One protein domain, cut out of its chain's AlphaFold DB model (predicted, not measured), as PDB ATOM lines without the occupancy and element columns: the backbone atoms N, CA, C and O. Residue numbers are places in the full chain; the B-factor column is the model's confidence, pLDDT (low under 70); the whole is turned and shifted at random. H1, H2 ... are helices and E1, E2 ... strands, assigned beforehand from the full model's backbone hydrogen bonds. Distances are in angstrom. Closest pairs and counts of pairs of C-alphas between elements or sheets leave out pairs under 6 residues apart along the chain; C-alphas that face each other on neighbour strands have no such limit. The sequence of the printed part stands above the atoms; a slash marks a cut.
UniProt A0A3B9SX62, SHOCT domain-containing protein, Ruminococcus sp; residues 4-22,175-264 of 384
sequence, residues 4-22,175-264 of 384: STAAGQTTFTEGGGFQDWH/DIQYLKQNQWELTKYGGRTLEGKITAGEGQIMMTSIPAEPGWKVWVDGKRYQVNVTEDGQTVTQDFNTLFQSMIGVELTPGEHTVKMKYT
ATOM      1  N   SER A   4      26.471  13.737 -40.467       63.69
ATOM      2  CA  SER A   4      27.567  13.664 -39.494       63.69
ATOM      3  C   SER A   4      27.774  12.224 -39.065       63.69
ATOM      4  O   SER A   4      26.891  11.388 -39.258       63.69
ATOM      5  N   THR A   5      28.904  11.917 -38.437       57.38
ATOM      6  CA  THR A   5      28.983  10.687 -37.655       57.38
ATOM      7  C   THR A   5      28.087  10.796 -36.411       57.38
ATOM      8  O   THR A   5      28.036  11.846 -35.773       57.38
ATOM      9  N   ALA A   6      27.299   9.756 -36.111       61.66
ATOM     10  CA  ALA A   6      26.221   9.781 -35.111       61.66
ATOM     11  C   ALA A   6      26.612   9.255 -33.729       61.66
ATOM     12  O   ALA A   6      25.773   9.232 -32.834       61.66
ATOM     13  N   ALA A   7      27.861   8.840 -33.524       51.12
ATOM     14  CA  ALA A   7      28.243   8.291 -32.227       51.12
ATOM     15  C   ALA A   7      28.382   9.336 -31.123       51.12
ATOM     16  O   ALA A   7      28.375   8.920 -29.979       51.12
ATOM     17  N   GLY A   8      28.445  10.645 -31.427       63.75
ATOM     18  CA  GLY A   8      28.352  11.728 -30.431       63.75
ATOM     19  C   GLY A   8      28.879  11.344 -29.038       63.75
ATOM     20  O   GLY A   8      30.027  10.923 -28.902       63.75
ATOM     21  N   GLN A   9      27.977  11.401 -28.056       66.56
ATOM     22  CA  GLN A   9      28.062  10.721 -26.751       66.56
ATOM     23  C   GLN A   9      27.049   9.561 -26.656       66.56
ATOM     24  O   GLN A   9      26.633   9.145 -25.578       66.56
ATOM     25  N   THR A  10      26.601   9.068 -27.808       74.69
ATOM     26  CA  THR A  10      25.571   8.045 -27.934       74.69
ATOM     27  C   THR A  10      26.220   6.714 -28.272       74.69
ATOM     28  O   THR A  10      26.858   6.562 -29.313       74.69
ATOM     29  N   THR A  11      26.011   5.712 -27.428       74.00
ATOM     30  CA  THR A  11      26.433   4.344 -27.729       74.00
ATOM     31  C   THR A  11      25.305   3.593 -28.425       74.00
ATOM     32  O   THR A  11      24.128   3.740 -28.079       74.00
ATOM     33  N   PHE A  12      25.662   2.794 -29.429       72.38
ATOM     34  CA  PHE A  12      24.715   1.989 -30.191       72.38
ATOM     35  C   PHE A  12      24.886   0.504 -29.887       72.38
ATOM     36  O   PHE A  12      26.004   0.022 -29.705       72.38
ATOM     37  N   THR A  13      23.779  -0.233 -29.884       70.44
ATOM     38  CA  THR A  13      23.805  -1.696 -29.875       70.44
ATOM     39  C   THR A  13      24.289  -2.230 -31.222       70.44
ATOM     40  O   THR A  13      24.167  -1.566 -32.257       70.44
ATOM     41  N   GLU A  14      24.747  -3.480 -31.242       64.38
ATOM     42  CA  GLU A  14      24.903  -4.236 -32.488       64.38
ATOM     43  C   GLU A  14      23.541  -4.248 -33.221       64.38
ATOM     44  O   GLU A  14      22.524  -4.631 -32.641       64.38
ATOM     45  N   GLY A  15      23.487  -3.705 -34.444       62.62
ATOM     46  CA  GLY A  15      22.236  -3.494 -35.196       62.62
ATOM     47  C   GLY A  15      21.623  -2.082 -35.133       62.62
ATOM     48  O   GLY A  15      20.562  -1.871 -35.714       62.62
ATOM     49  N   GLY A  16      22.268  -1.104 -34.480       62.59
ATOM     50  CA  GLY A  16      21.936   0.324 -34.631       62.59
ATOM     51  C   GLY A  16      20.838   0.883 -33.713       62.59
ATOM     52  O   GLY A  16      20.314   1.965 -33.982       62.59
ATOM     53  N   GLY A  17      20.478   0.175 -32.636       67.94
ATOM     54  CA  GLY A  17      19.624   0.703 -31.561       67.94
ATOM     55  C   GLY A  17      20.406   1.576 -30.573       67.94
ATOM     56  O   GLY A  17      21.629   1.500 -30.525       67.94
ATOM     57  N   PHE A  18      19.727   2.398 -29.766       71.56
ATOM     58  CA  PHE A  18      20.371   3.194 -28.709       71.56
ATOM     59  C   PHE A  18      20.675   2.336 -27.471       71.56
ATOM     60  O   PHE A  18      19.779   1.666 -26.960       71.56
ATOM     61  N   GLN A  19      21.910   2.386 -26.972       78.50
ATOM     62  CA  GLN A  19      22.325   1.737 -25.725       78.50
ATOM     63  C   GLN A  19      22.454   2.741 -24.571       78.50
ATOM     64  O   GLN A  19      21.939   2.482 -23.486       78.50
ATOM     65  N   ASP A  20      23.104   3.880 -24.809       81.19
ATOM     66  CA  ASP A  20      23.272   4.970 -23.840       81.19
ATOM     67  C   ASP A  20      23.387   6.312 -24.569       81.19
ATOM     68  O   ASP A  20      23.852   6.346 -25.710       81.19
ATOM     69  N   TRP A  21      22.925   7.396 -23.947       83.12
ATOM     70  CA  TRP A  21      22.934   8.741 -24.527       83.12
ATOM     71  C   TRP A  21      22.754   9.820 -23.455       83.12
ATOM     72  O   TRP A  21      22.107   9.609 -22.424       83.12
ATOM     73  N   HIS A  22      23.252  11.023 -23.737       85.44
ATOM     74  CA  HIS A  22      22.965  12.197 -22.921       85.44
ATOM     75  C   HIS A  22      21.474  12.558 -22.948       85.44
ATOM     76  O   HIS A  22      20.849  12.682 -24.004       85.44
ATOM     77  N   ASP A 175      27.155  18.919 -27.291       85.50
ATOM     78  CA  ASP A 175      27.072  17.721 -28.125       85.50
ATOM     79  C   ASP A 175      26.899  18.068 -29.611       85.50
ATOM     80  O   ASP A 175      27.516  17.444 -30.478       85.50
ATOM     81  N   ILE A 176      26.143  19.122 -29.939       85.25
ATOM     82  CA  ILE A 176      26.038  19.629 -31.314       85.25
ATOM     83  C   ILE A 176      27.392  20.132 -31.828       85.25
ATOM     84  O   ILE A 176      27.746  19.870 -32.981       85.25
ATOM     85  N   GLN A 177      28.158  20.857 -31.011       87.00
ATOM     86  CA  GLN A 177      29.500  21.312 -31.380       87.00
ATOM     87  C   GLN A 177      30.455  20.137 -31.585       87.00
ATOM     88  O   GLN A 177      31.233  20.158 -32.539       87.00
ATOM     89  N   TYR A 178      30.367  19.105 -30.745       83.12
ATOM     90  CA  TYR A 178      31.143  17.880 -30.902       83.12
ATOM     91  C   TYR A 178      30.806  17.156 -32.213       83.12
ATOM     92  O   TYR A 178      31.703  16.844 -32.995       83.12
ATOM     93  N   LEU A 179      29.518  16.969 -32.522       80.44
ATOM     94  CA  LEU A 179      29.076  16.335 -33.770       80.44
ATOM     95  C   LEU A 179      29.546  17.110 -35.013       80.44
ATOM     96  O   LEU A 179      29.999  16.508 -35.985       80.44
ATOM     97  N   LYS A 180      29.522  18.449 -34.976       83.69
ATOM     98  CA  LYS A 180      29.991  19.299 -36.089       83.69
ATOM     99  C   LYS A 180      31.453  19.069 -36.479       83.69
ATOM    100  O   LYS A 180      31.810  19.371 -37.613       83.69
ATOM    101  N   GLN A 181      32.291  18.537 -35.586       83.75
ATOM    102  CA  GLN A 181      33.708  18.284 -35.879       83.75
ATOM    103  C   GLN A 181      33.909  17.219 -36.967       83.75
ATOM    104  O   GLN A 181      34.919  17.254 -37.661       83.75
ATOM    105  N   ASN A 182      32.946  16.307 -37.143       85.56
ATOM    106  CA  ASN A 182      33.019  15.190 -38.092       85.56
ATOM    107  C   ASN A 182      31.885  15.246 -39.130       85.56
ATOM    108  O   ASN A 182      31.313  14.224 -39.524       85.56
ATOM    109  N   GLN A 183      31.521  16.459 -39.552       89.38
ATOM    110  CA  GLN A 183      30.479  16.666 -40.550       89.38
ATOM    111  C   GLN A 183      30.907  16.114 -41.921       89.38
ATOM    112  O   GLN A 183      32.071  16.176 -42.310       89.38
ATOM    113  N   TRP A 184      29.947  15.594 -42.687       93.06
ATOM    114  CA  TRP A 184      30.178  15.220 -44.079       93.06
ATOM    115  C   TRP A 184      30.293  16.475 -44.954       93.06
ATOM    116  O   TRP A 184      29.298  17.119 -45.298       93.06
ATOM    117  N   GLU A 185      31.520  16.820 -45.330       93.56
ATOM    118  CA  GLU A 185      31.838  17.965 -46.175       93.56
ATOM    119  C   GLU A 185      31.584  17.637 -47.648       93.56
ATOM    120  O   GLU A 185      32.388  16.989 -48.330       93.56
ATOM    121  N   LEU A 186      30.438  18.085 -48.164       94.62
ATOM    122  CA  LEU A 186      30.058  17.865 -49.557       94.62
ATOM    123  C   LEU A 186      30.960  18.658 -50.510       94.62
ATOM    124  O   LEU A 186      31.015  19.883 -50.480       94.62
ATOM    125  N   THR A 187      31.605  17.940 -51.425       95.06
ATOM    126  CA  THR A 187      32.410  18.513 -52.517       95.06
ATOM    127  C   THR A 187      31.638  18.559 -53.832       95.06
ATOM    128  O   THR A 187      31.921  19.392 -54.691       95.06
ATOM    129  N   LYS A 188      30.644  17.676 -54.006       94.25
ATOM    130  CA  LYS A 188      29.702  17.699 -55.130       94.25
ATOM    131  C   LYS A 188      28.312  17.334 -54.636       94.25
ATOM    132  O   LYS A 188      28.131  16.347 -53.928       94.25
ATOM    133  N   TYR A 189      27.318  18.083 -55.082       93.50
ATOM    134  CA  TYR A 189      25.921  17.795 -54.799       93.50
ATOM    135  C   TYR A 189      25.046  18.197 -55.987       93.50
ATOM    136  O   TYR A 189      25.386  19.077 -56.774       93.50
ATOM    137  N   GLY A 190      23.918  17.516 -56.136       90.31
ATOM    138  CA  GLY A 190      22.897  17.787 -57.141       90.31
ATOM    139  C   GLY A 190      21.645  16.974 -56.832       90.31
ATOM    140  O   GLY A 190      21.636  16.185 -55.892       90.31
ATOM    141  N   GLY A 191      20.593  17.104 -57.646       88.25
ATOM    142  CA  GLY A 191      19.270  16.547 -57.314       88.25
ATOM    143  C   GLY A 191      19.210  15.034 -57.052       88.25
ATOM    144  O   GLY A 191      18.220  14.547 -56.520       88.25
ATOM    145  N   ARG A 192      20.241  14.263 -57.426       92.06
ATOM    146  CA  ARG A 192      20.300  12.801 -57.239       92.06
ATOM    147  C   ARG A 192      21.664  12.280 -56.799       92.06
ATOM    148  O   ARG A 192      21.908  11.076 -56.876       92.06
ATOM    149  N   THR A 193      22.612  13.147 -56.463       95.44
ATOM    150  CA  THR A 193      23.983  12.722 -56.149       95.44
ATOM    151  C   THR A 193      24.584  13.631 -55.101       95.44
ATOM    152  O   THR A 193      24.470  14.846 -55.208       95.44
ATOM    153  N   LEU A 194      25.237  13.018 -54.122       96.69
ATOM    154  CA  LEU A 194      25.971  13.660 -53.041       96.69
ATOM    155  C   LEU A 194      27.347  12.992 -52.971       96.69
ATOM    156  O   LEU A 194      27.438  11.772 -53.069       96.69
ATOM    157  N   GLU A 195      28.417  13.763 -52.859       97.44
ATOM    158  CA  GLU A 195      29.788  13.261 -52.765       97.44
ATOM    159  C   GLU A 195      30.595  14.222 -51.895       97.44
ATOM    160  O   GLU A 195      30.541  15.438 -52.086       97.44
ATOM    161  N   GLY A 196      31.344  13.694 -50.935       96.50
ATOM    162  CA  GLY A 196      32.019  14.511 -49.936       96.50
ATOM    163  C   GLY A 196      32.993  13.724 -49.079       96.50
ATOM    164  O   GLY A 196      33.033  12.493 -49.150       96.50
ATOM    165  N   LYS A 197      33.755  14.449 -48.266       96.69
ATOM    166  CA  LYS A 197      34.704  13.881 -47.311       96.69
ATOM    167  C   LYS A 197      34.099  13.826 -45.918       96.69
ATOM    168  O   LYS A 197      33.378  14.736 -45.529       96.69
ATOM    169  N   ILE A 198      34.381  12.765 -45.184       94.75
ATOM    170  CA  ILE A 198      33.970  12.612 -43.789       94.75
ATOM    171  C   ILE A 198      35.087  11.915 -43.019       94.75
ATOM    172  O   ILE A 198      35.755  11.036 -43.565       94.75
ATOM    173  N   THR A 199      35.273  12.298 -41.762       92.62
ATOM    174  CA  THR A 199      36.196  11.635 -40.839       92.62
ATOM    175  C   THR A 199      35.391  10.815 -39.844       92.62
ATOM    176  O   THR A 199      34.431  11.317 -39.265       92.62
ATOM    177  N   ALA A 200      35.761   9.552 -39.654       90.50
ATOM    178  CA  ALA A 200      35.154   8.671 -38.663       90.50
ATOM    179  C   ALA A 200      36.179   8.261 -37.602       90.50
ATOM    180  O   ALA A 200      37.319   7.922 -37.919       90.50
ATOM    181  N   GLY A 201      35.777   8.296 -36.334       85.81
ATOM    182  CA  GLY A 201      36.523   7.718 -35.217       85.81
ATOM    183  C   GLY A 201      36.166   6.250 -34.957       85.81
ATOM    184  O   GLY A 201      35.279   5.682 -35.594       85.81
ATOM    185  N   GLU A 202      36.828   5.637 -33.975       83.62
ATOM    186  CA  GLU A 202      36.452   4.305 -33.488       83.62
ATOM    187  C   GLU A 202      35.019   4.295 -32.936       83.62
ATOM    188  O   GLU A 202      34.608   5.212 -32.225       83.62
ATOM    189  N   GLY A 203      34.244   3.266 -33.294       74.81
ATOM    190  CA  GLY A 203      32.845   3.123 -32.873       74.81
ATOM    191  C   GLY A 203      31.875   4.131 -33.501       74.81
ATOM    192  O   GLY A 203      30.705   4.156 -33.126       74.81
ATOM    193  N   GLN A 204      32.326   4.958 -34.452       79.31
ATOM    194  CA  GLN A 204      31.478   5.949 -35.099       79.31
ATOM    195  C   GLN A 204      30.836   5.420 -36.385       79.31
ATOM    196  O   GLN A 204      31.481   4.785 -37.214       79.31
ATOM    197  N   ILE A 205      29.561   5.752 -36.587       85.88
ATOM    198  CA  ILE A 205      28.818   5.473 -37.819       85.88
ATOM    199  C   ILE A 205      28.467   6.782 -38.515       85.88
ATOM    200  O   ILE A 205      28.043   7.725 -37.851       85.88
ATOM    201  N   MET A 206      28.611   6.865 -39.838       89.94
ATOM    202  CA  MET A 206      28.072   7.993 -40.597       89.94
ATOM    203  C   MET A 206      26.548   7.898 -40.629       89.94
ATOM    204  O   MET A 206      26.002   6.862 -40.992       89.94
ATOM    205  N   MET A 207      25.862   8.991 -40.315       87.88
ATOM    206  CA  MET A 207      24.410   9.118 -40.387       87.88
ATOM    207  C   MET A 207      24.028  10.280 -41.295       87.88
ATOM    208  O   MET A 207      24.672  11.332 -41.331       87.88
ATOM    209  N   THR A 208      22.910  10.106 -41.990       90.06
ATOM    210  CA  THR A 208      22.267  11.173 -42.745       90.06
ATOM    211  C   THR A 208      20.817  11.344 -42.308       90.06
ATOM    212  O   THR A 208      20.150  10.374 -41.972       90.06
ATOM    213  N   SER A 209      20.281  12.562 -42.381       89.19
ATOM    214  CA  SER A 209      18.835  12.801 -42.273       89.19
ATOM    215  C   SER A 209      18.098  12.508 -43.596       89.19
ATOM    216  O   SER A 209      17.173  13.236 -43.957       89.19
ATOM    217  N   ILE A 210      18.586  11.538 -44.374       92.00
ATOM    218  CA  ILE A 210      17.982  11.078 -45.627       92.00
ATOM    219  C   ILE A 210      17.228   9.783 -45.310       92.00
ATOM    220  O   ILE A 210      17.852   8.863 -44.774       92.00
ATOM    221  N   PRO A 211      15.929   9.690 -45.646       92.94
ATOM    222  CA  PRO A 211      15.156   8.480 -45.413       92.94
ATOM    223  C   PRO A 211      15.768   7.238 -46.072       92.94
ATOM    224  O   PRO A 211      16.207   7.271 -47.226       92.94
ATOM    225  N   ALA A 212      15.774   6.138 -45.326       91.31
ATOM    226  CA  ALA A 212      16.169   4.808 -45.754       91.31
ATOM    227  C   ALA A 212      15.110   4.234 -46.702       91.31
ATOM    228  O   ALA A 212      14.169   3.559 -46.295       91.31
ATOM    229  N   GLU A 213      15.262   4.535 -47.991       90.81
ATOM    230  CA  GLU A 213      14.327   4.124 -49.036       90.81
ATOM    231  C   GLU A 213      15.032   3.385 -50.185       90.81
ATOM    232  O   GLU A 213      16.198   3.670 -50.502       90.81
ATOM    233  N   PRO A 214      14.336   2.466 -50.883       89.75
ATOM    234  CA  PRO A 214      14.882   1.817 -52.066       89.75
ATOM    235  C   PRO A 214      15.319   2.826 -53.137       89.75
ATOM    236  O   PRO A 214      14.632   3.804 -53.429       89.75
ATOM    237  N   GLY A 215      16.451   2.546 -53.788       92.56
ATOM    238  CA  GLY A 215      16.971   3.354 -54.897       92.56
ATOM    239  C   GLY A 215      18.237   4.146 -54.574       92.56
ATOM    240  O   GLY A 215      18.934   4.575 -55.501       92.56
ATOM    241  N   TRP A 216      18.579   4.300 -53.296       95.75
ATOM    242  CA  TRP A 216      19.888   4.799 -52.884       95.75
ATOM    243  C   TRP A 216      20.986   3.767 -53.123       95.75
ATOM    244  O   TRP A 216      20.794   2.564 -52.961       95.75
ATOM    245  N   LYS A 217      22.152   4.259 -53.537       96.50
ATOM    246  CA  LYS A 217      23.395   3.496 -53.653       96.50
ATOM    247  C   LYS A 217      24.523   4.290 -53.024       96.50
ATOM    248  O   LYS A 217      24.589   5.503 -53.254       96.50
ATOM    249  N   VAL A 218      25.399   3.612 -52.292       97.69
ATOM    250  CA  VAL A 218      26.493   4.240 -51.550       97.69
ATOM    251  C   VAL A 218      27.834   3.660 -51.989       97.69
ATOM    252  O   VAL A 218      27.975   2.465 -52.253       97.69
ATOM    253  N   TRP A 219      28.834   4.529 -52.078       98.19
ATOM    254  CA  TRP A 219      30.228   4.161 -52.271       98.19
ATOM    255  C   TRP A 219      31.081   4.807 -51.185       98.19
ATOM    256  O   TRP A 219      30.920   5.995 -50.912       98.19
ATOM    257  N   VAL A 220      32.010   4.033 -50.632       97.75
ATOM    258  CA  VAL A 220      33.035   4.475 -49.681       97.75
ATOM    259  C   VAL A 220      34.388   4.246 -50.345       97.75
ATOM    260  O   VAL A 220      34.679   3.141 -50.809       97.75
ATOM    261  N   ASP A 221      35.172   5.310 -50.501       97.56
ATOM    262  CA  ASP A 221      36.486   5.303 -51.162       97.56
ATOM    263  C   ASP A 221      36.462   4.653 -52.556       97.56
ATOM    264  O   ASP A 221      37.349   3.904 -52.967       97.56
ATOM    265  N   GLY A 222      35.378   4.915 -53.292       96.56
ATOM    266  CA  GLY A 222      35.149   4.397 -54.642       96.56
ATOM    267  C   GLY A 222      34.656   2.948 -54.712       96.56
ATOM    268  O   GLY A 222      34.268   2.500 -55.793       96.56
ATOM    269  N   LYS A 223      34.597   2.216 -53.594       97.19
ATOM    270  CA  LYS A 223      34.036   0.859 -53.530       97.19
ATOM    271  C   LYS A 223      32.567   0.915 -53.141       97.19
ATOM    272  O   LYS A 223      32.178   1.707 -52.291       97.19
ATOM    273  N   ARG A 224      31.737   0.086 -53.777       96.94
ATOM    274  CA  ARG A 224      30.307   0.011 -53.450       96.94
ATOM    275  C   ARG A 224      30.144  -0.545 -52.035       96.94
ATOM    276  O   ARG A 224      30.666  -1.622 -51.759       96.94
ATOM    277  N   TYR A 225      29.447   0.190 -51.176       95.69
ATOM    278  CA  TYR A 225      29.128  -0.248 -49.823       95.69
ATOM    279  C   TYR A 225      27.973  -1.243 -49.884       95.69
ATOM    280  O   TYR A 225      26.985  -1.002 -50.580       95.69
ATOM    281  N   GLN A 226      28.121  -2.381 -49.210       94.25
ATOM    282  CA  GLN A 226      27.090  -3.406 -49.122       94.25
ATOM    283  C   GLN A 226      27.094  -4.012 -47.729       94.25
ATOM    284  O   GLN A 226      28.146  -4.400 -47.222       94.25
ATOM    285  N   VAL A 227      25.908  -4.127 -47.153       89.69
ATOM    286  CA  VAL A 227      25.683  -4.723 -45.842       89.69
ATOM    287  C   VAL A 227      24.544  -5.727 -45.942       89.69
ATOM    288  O   VAL A 227      23.594  -5.533 -46.701       89.69
ATOM    289  N   ASN A 228      24.670  -6.835 -45.216       88.38
ATOM    290  CA  ASN A 228      23.625  -7.843 -45.115       88.38
ATOM    291  C   ASN A 228      22.815  -7.560 -43.856       88.38
ATOM    292  O   ASN A 228      23.327  -7.712 -42.750       88.38
ATOM    293  N   VAL A 229      21.559  -7.173 -44.033       80.75
ATOM    294  CA  VAL A 229      20.629  -6.897 -42.938       80.75
ATOM    295  C   VAL A 229      19.618  -8.035 -42.880       80.75
ATOM    296  O   VAL A 229      19.192  -8.544 -43.916       80.75
ATOM    297  N   THR A 230      19.265  -8.476 -41.674       78.69
ATOM    298  CA  THR A 230      18.182  -9.449 -41.489       78.69
ATOM    299  C   THR A 230      16.908  -8.694 -41.143       78.69
ATOM    300  O   THR A 230      16.799  -8.154 -40.047       78.69
ATOM    301  N   GLU A 231      15.952  -8.673 -42.066       71.44
ATOM    302  CA  GLU A 231      14.613  -8.110 -41.867       71.44
ATOM    303  C   GLU A 231      13.595  -9.252 -41.972       71.44
ATOM    304  O   GLU A 231      13.663 -10.063 -42.894       71.44
ATOM    305  N   ASP A 232      12.699  -9.381 -40.989       74.94
ATOM    306  CA  ASP A 232      11.653 -10.421 -40.946       74.94
ATOM    307  C   ASP A 232      12.165 -11.865 -41.160       74.94
ATOM    308  O   ASP A 232      11.505 -12.719 -41.755       74.94
ATOM    309  N   GLY A 233      13.375 -12.152 -40.668       80.88
ATOM    310  CA  GLY A 233      14.024 -13.460 -40.803       80.88
ATOM    311  C   GLY A 233      14.631 -13.736 -42.183       80.88
ATOM    312  O   GLY A 233      15.102 -14.849 -42.422       80.88
ATOM    313  N   GLN A 234      14.658 -12.748 -43.082       80.56
ATOM    314  CA  GLN A 234      15.303 -12.828 -44.389       80.56
ATOM    315  C   GLN A 234      16.538 -11.932 -44.447       80.56
ATOM    316  O   GLN A 234      16.507 -10.768 -44.060       80.56
ATOM    317  N   THR A 235      17.641 -12.473 -44.964       83.94
ATOM    318  CA  THR A 235      18.860 -11.698 -45.201       83.94
ATOM    319  C   THR A 235      18.761 -10.972 -46.538       83.94
ATOM    320  O   THR A 235      18.692 -11.607 -47.592       83.94
ATOM    321  N   VAL A 236      18.797  -9.644 -46.495       84.81
ATOM    322  CA  VAL A 236      18.781  -8.764 -47.665       84.81
ATOM    323  C   VAL A 236      20.095  -7.992 -47.719       84.81
ATOM    324  O   VAL A 236      20.530  -7.409 -46.729       84.81
ATOM    325  N   THR A 237      20.740  -7.974 -48.885       89.50
ATOM    326  CA  THR A 237      21.903  -7.112 -49.123       89.50
ATOM    327  C   THR A 237      21.433  -5.723 -49.537       89.50
ATOM    328  O   THR A 237      20.755  -5.576 -50.556       89.50
ATOM    329  N   GLN A 238      21.826  -4.704 -48.780       90.81
ATOM    330  CA  GLN A 238      21.472  -3.308 -49.020       90.81
ATOM    331  C   GLN A 238      22.727  -2.444 -49.203       90.81
ATOM    332  O   GLN A 238      23.833  -2.836 -48.835       90.81
ATOM    333  N   ASP A 239      22.561  -1.267 -49.811       94.44
ATOM    334  CA  ASP A 239      23.641  -0.298 -50.048       94.44
ATOM    335  C   ASP A 239      23.863   0.653 -48.848       94.44
ATOM    336  O   ASP A 239      24.600   1.625 -48.976       94.44
ATOM    337  N   PHE A 240      23.215   0.422 -47.703       93.19
ATOM    338  CA  PHE A 240      23.314   1.229 -46.482       93.19
ATOM    339  C   PHE A 240      22.713   0.478 -45.282       93.19
ATOM    340  O   PHE A 240      21.994  -0.501 -45.471       93.19
ATOM    341  N   ASN A 241      22.978   0.964 -44.069       89.25
ATOM    342  CA  ASN A 241      22.288   0.565 -42.841       89.25
ATOM    343  C   ASN A 241      21.055   1.442 -42.592       89.25
ATOM    344  O   ASN A 241      21.097   2.651 -42.829       89.25
ATOM    345  N   THR A 242      19.989   0.861 -42.044       88.00
ATOM    346  CA  THR A 242      18.808   1.609 -41.587       88.00
ATOM    347  C   THR A 242      18.961   1.957 -40.110       88.00
ATOM    348  O   THR A 242      18.808   1.108 -39.237       88.00
ATOM    349  N   LEU A 243      19.245   3.224 -39.817       83.94
ATOM    350  CA  LEU A 243      19.329   3.751 -38.455       83.94
ATOM    351  C   LEU A 243      17.966   4.266 -38.006       83.94
ATOM    352  O   LEU A 243      17.238   4.886 -38.785       83.94
ATOM    353  N   PHE A 244      17.611   4.012 -36.745       77.94
ATOM    354  CA  PHE A 244      16.342   4.460 -36.149       77.94
ATOM    355  C   PHE A 244      15.109   4.062 -36.968       77.94
ATOM    356  O   PHE A 244      14.130   4.802 -37.017       77.94
ATOM    357  N   GLN A 245      15.186   2.922 -37.665       82.50
ATOM    358  CA  GLN A 245      14.129   2.417 -38.547       82.50
ATOM    359  C   GLN A 245      13.725   3.391 -39.674       82.50
ATOM    360  O   GLN A 245      12.649   3.250 -40.247       82.50
ATOM    361  N   SER A 246      14.547   4.403 -39.987       86.00
ATOM    362  CA  SER A 246      14.112   5.489 -40.872       86.00
ATOM    363  C   SER A 246      15.221   6.164 -41.668       86.00
ATOM    364  O   SER A 246      14.933   6.669 -42.745       86.00
ATOM    365  N   MET A 247      16.464   6.191 -41.192       90.69
ATOM    366  CA  MET A 247      17.521   7.046 -41.739       90.69
ATOM    367  C   MET A 247      18.671   6.231 -42.327       90.69
ATOM    368  O   MET A 247      19.023   5.178 -41.801       90.69
ATOM    369  N   ILE A 248      19.298   6.729 -43.393       91.81
ATOM    370  CA  ILE A 248      20.477   6.086 -43.986       91.81
ATOM    371  C   ILE A 248      21.699   6.273 -43.081       91.81
ATOM    372  O   ILE A 248      22.093   7.406 -42.776       91.81
ATOM    373  N   GLY A 249      22.331   5.153 -42.734       91.81
ATOM    374  CA  GLY A 249      23.633   5.066 -42.086       91.81
ATOM    375  C   GLY A 249      24.661   4.290 -42.907       91.81
ATOM    376  O   GLY A 249      24.319   3.441 -43.730       91.81
ATOM    377  N   VAL A 250      25.939   4.577 -42.678       92.12
ATOM    378  CA  VAL A 250      27.072   3.919 -43.338       92.12
ATOM    379  C   VAL A 250      28.151   3.661 -42.295       92.12
ATOM    380  O   VAL A 250      28.671   4.598 -41.687       92.12
ATOM    381  N   GLU A 251      28.487   2.395 -42.074       89.81
ATOM    382  CA  GLU A 251      29.634   2.038 -41.237       89.81
ATOM    383  C   GLU A 251      30.932   2.393 -41.956       89.81
ATOM    384  O   GLU A 251      31.152   2.007 -43.107       89.81
ATOM    385  N   LEU A 252      31.787   3.136 -41.261       90.44
ATOM    386  CA  LEU A 252      33.089   3.559 -41.747       90.44
ATOM    387  C   LEU A 252      34.160   3.025 -40.799       90.44
ATOM    388  O   LEU A 252      33.960   2.948 -39.588       90.44
ATOM    389  N   THR A 253      35.305   2.649 -41.357       92.12
ATOM    390  CA  THR A 253      36.494   2.390 -40.544       92.12
ATOM    391  C   THR A 253      37.015   3.702 -39.945       92.12
ATOM    392  O   THR A 253      36.678   4.771 -40.447       92.12
ATOM    393  N   PRO A 254      37.856   3.672 -38.901       93.25
ATOM    394  CA  PRO A 254      38.483   4.894 -38.414       93.25
ATOM    395  C   PRO A 254      39.378   5.544 -39.485       93.25
ATOM    396  O   PRO A 254      40.230   4.869 -40.067       93.25
ATOM    397  N   GLY A 255      39.215   6.848 -39.723       94.00
ATOM    398  CA  GLY A 255      40.004   7.627 -40.683       94.00
ATOM    399  C   GLY A 255      39.187   8.578 -41.563       94.00
ATOM    400  O   GLY A 255      37.995   8.798 -41.350       94.00
ATOM    401  N   GLU A 256      39.858   9.168 -42.557       95.94
ATOM    402  CA  GLU A 256      39.226   9.990 -43.596       95.94
ATOM    403  C   GLU A 256      38.678   9.118 -44.730       95.94
ATOM    404  O   GLU A 256      39.391   8.278 -45.282       95.94
ATOM    405  N   HIS A 257      37.441   9.390 -45.137       96.75
ATOM    406  CA  HIS A 257      36.744   8.672 -46.195       96.75
ATOM    407  C   HIS A 257      36.129   9.625 -47.215       96.75
ATOM    408  O   HIS A 257      35.613  10.693 -46.880       96.75
ATOM    409  N   THR A 258      36.128   9.215 -48.482       97.81
ATOM    410  CA  THR A 258      35.306   9.848 -49.519       97.81
ATOM    411  C   THR A 258      34.037   9.036 -49.709       97.81
ATOM    412  O   THR A 258      34.067   7.939 -50.271       97.81
ATOM    413  N   VAL A 259      32.910   9.592 -49.277       97.94
ATOM    414  CA  VAL A 259      31.598   8.955 -49.407       97.94
ATOM    415  C   VAL A 259      30.834   9.580 -50.562       97.94
ATOM    416  O   VAL A 259      30.823  10.798 -50.751       97.94
ATOM    417  N   LYS A 260      30.176   8.729 -51.344       98.00
ATOM    418  CA  LYS A 260      29.290   9.113 -52.437       98.00
ATOM    419  C   LYS A 260      27.959   8.402 -52.298       98.00
ATOM    420  O   LYS A 260      27.921   7.187 -52.159       98.00
ATOM    421  N   MET A 261      26.872   9.142 -52.447       97.50
ATOM    422  CA  MET A 261      25.514   8.622 -52.500       97.50
ATOM    423  C   MET A 261      24.861   9.010 -53.824       97.50
ATOM    424  O   MET A 261      25.009  10.136 -54.306       97.50
ATOM    425  N   LYS A 262      24.114   8.086 -54.427       96.50
ATOM    426  CA  LYS A 262      23.329   8.352 -55.634       96.50
ATOM    427  C   LYS A 262      21.938   7.762 -55.504       96.50
ATOM    428  O   LYS A 262      21.803   6.564 -55.283       96.50
ATOM    429  N   TYR A 263      20.928   8.585 -55.745       95.69
ATOM    430  CA  TYR A 263      19.542   8.147 -55.771       95.69
ATOM    431  C   TYR A 263      19.092   7.803 -57.189       95.69
ATOM    432  O   TYR A 263      19.367   8.522 -58.164       95.69
ATOM    433  N   THR A 264      18.382   6.689 -57.319       94.00
ATOM    434  CA  THR A 264      17.643   6.329 -58.522       94.00
ATOM    435  C   THR A 264      16.251   5.848 -58.162       94.00
ATOM    436  O   THR A 264      16.166   4.792 -57.545       94.00
TER     437      THR A 264
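This is residues 4 to 22 and 175 to 264 of the 384 residues of the protein "SHOCT domain-containing protein" of Ruminococcus sp (UniProt A0A3B9SX62). Two antiparallel sheets partly face each other as a small, imperfect sandwich: a twisted sheet of four strands, E2, E3, E10 and E5, and a smaller sheet of three, E4, E9 and E8, with E2 reaching beyond the overlap. The hairpin E6 and E7 makes an arm at one side, while E1 with much of residues 4 to 17 lies beyond the smaller sheet on its side away from the larger one, and the short helix H1 lies at the domain's edge. The printed part has 109 residues with one named helix and ten named strands, in the order E1, H1, E2 to E10, and its class is mostly strand. The larger sheet has the order E2, E3, E10, E5, the smaller E4, E9, E8, and the hairpin is a third antiparallel sheet. The whole is compact, with a radius of gyration of the C-alphas of 13.6 A and spans of 37 by 34 by 22 A.

In the largest sheet, E2 covers residues 185 to 190 and is 14.2 A long, E3 covers 193 to 200 and is 21.1 A, E10 covers 255 to 263 and is 25.4 A, and E5 covers 216 to 220 and is 13.5 A. E10, the longest strand, begins with C-alpha 255 at (40.004, 7.627, -40.683) and ends with C-alpha 263 at (19.542, 8.147, -55.771). E4 is residues 205 to 211, 15.9 A; E9 is residues 247 to 251, 13.1 A; E8 is residues 241 to 243, 6.2 A. E6, residues 227 to 231, is 12.2 A long, and E7, residues 234 to 238, is 12.3 A. E1 is residues 18 to 20, 5.9 A, with C-alpha 18 at (20.371, 3.194, -28.709), and H1 is residues 175 to 180, 8.6 A.

The sheet of four is twisted, and its edge strands are E2 and E5. E2 and E3 form a hairpin, with N 187 and O 195 at 2.8 A. E3 bends by 56 degrees at residue 197. E3 and E10 are antiparallel at 157 degrees, with N 196 and O 259 at 2.9 A. E10 and E5 are antiparallel at 158 degrees, with N 219 and O 260 at 2.8 A. E5 and E9 are near each other, with 7 pairs of C-alphas within 10 A. In the smaller sheet E9 is the inner strand, with N 206 of E4 and O 250 at 2.9 A. E8 and E9 form a hairpin, with N 243 and O 247 at 2.8 A. The closest C-alphas of E3 and E4, those of Ala 200 and Met 206, are 7.4 A apart. E6 and E7 form a hairpin, with N 229 and O 236 at 2.9 A. E7 runs on into E8 at 99 degrees across a break of 2 residues. The closest C-alphas of E6 and E8, those of Val 227 and Asn 241, are 7.0 A apart. E1 pairs with no named strand, but residues 18 to 20 pair antiparallel with residues 11 to 12; residues 4 to 5 pair antiparallel with residues 206 to 207 of E4. H1 is not on the sheet of four or the sheet of three, and every O i to N i+4 pair in it is within hydrogen-bond range.

The two C-alphas farthest apart, those of Gln 177 and Gly 233, are 39.2 A apart. Residues 23 to 174 are not printed, and C-alphas 22 and 175 are 8.6 A apart across the cut, which lies in the link from E1 to H1. Of the links that are printed whole, E5 to E6 is short and the others are tight. The mean pLDDT of the printed part is 86.6, and residues 4 to 9 and 14 to 17 are under 70.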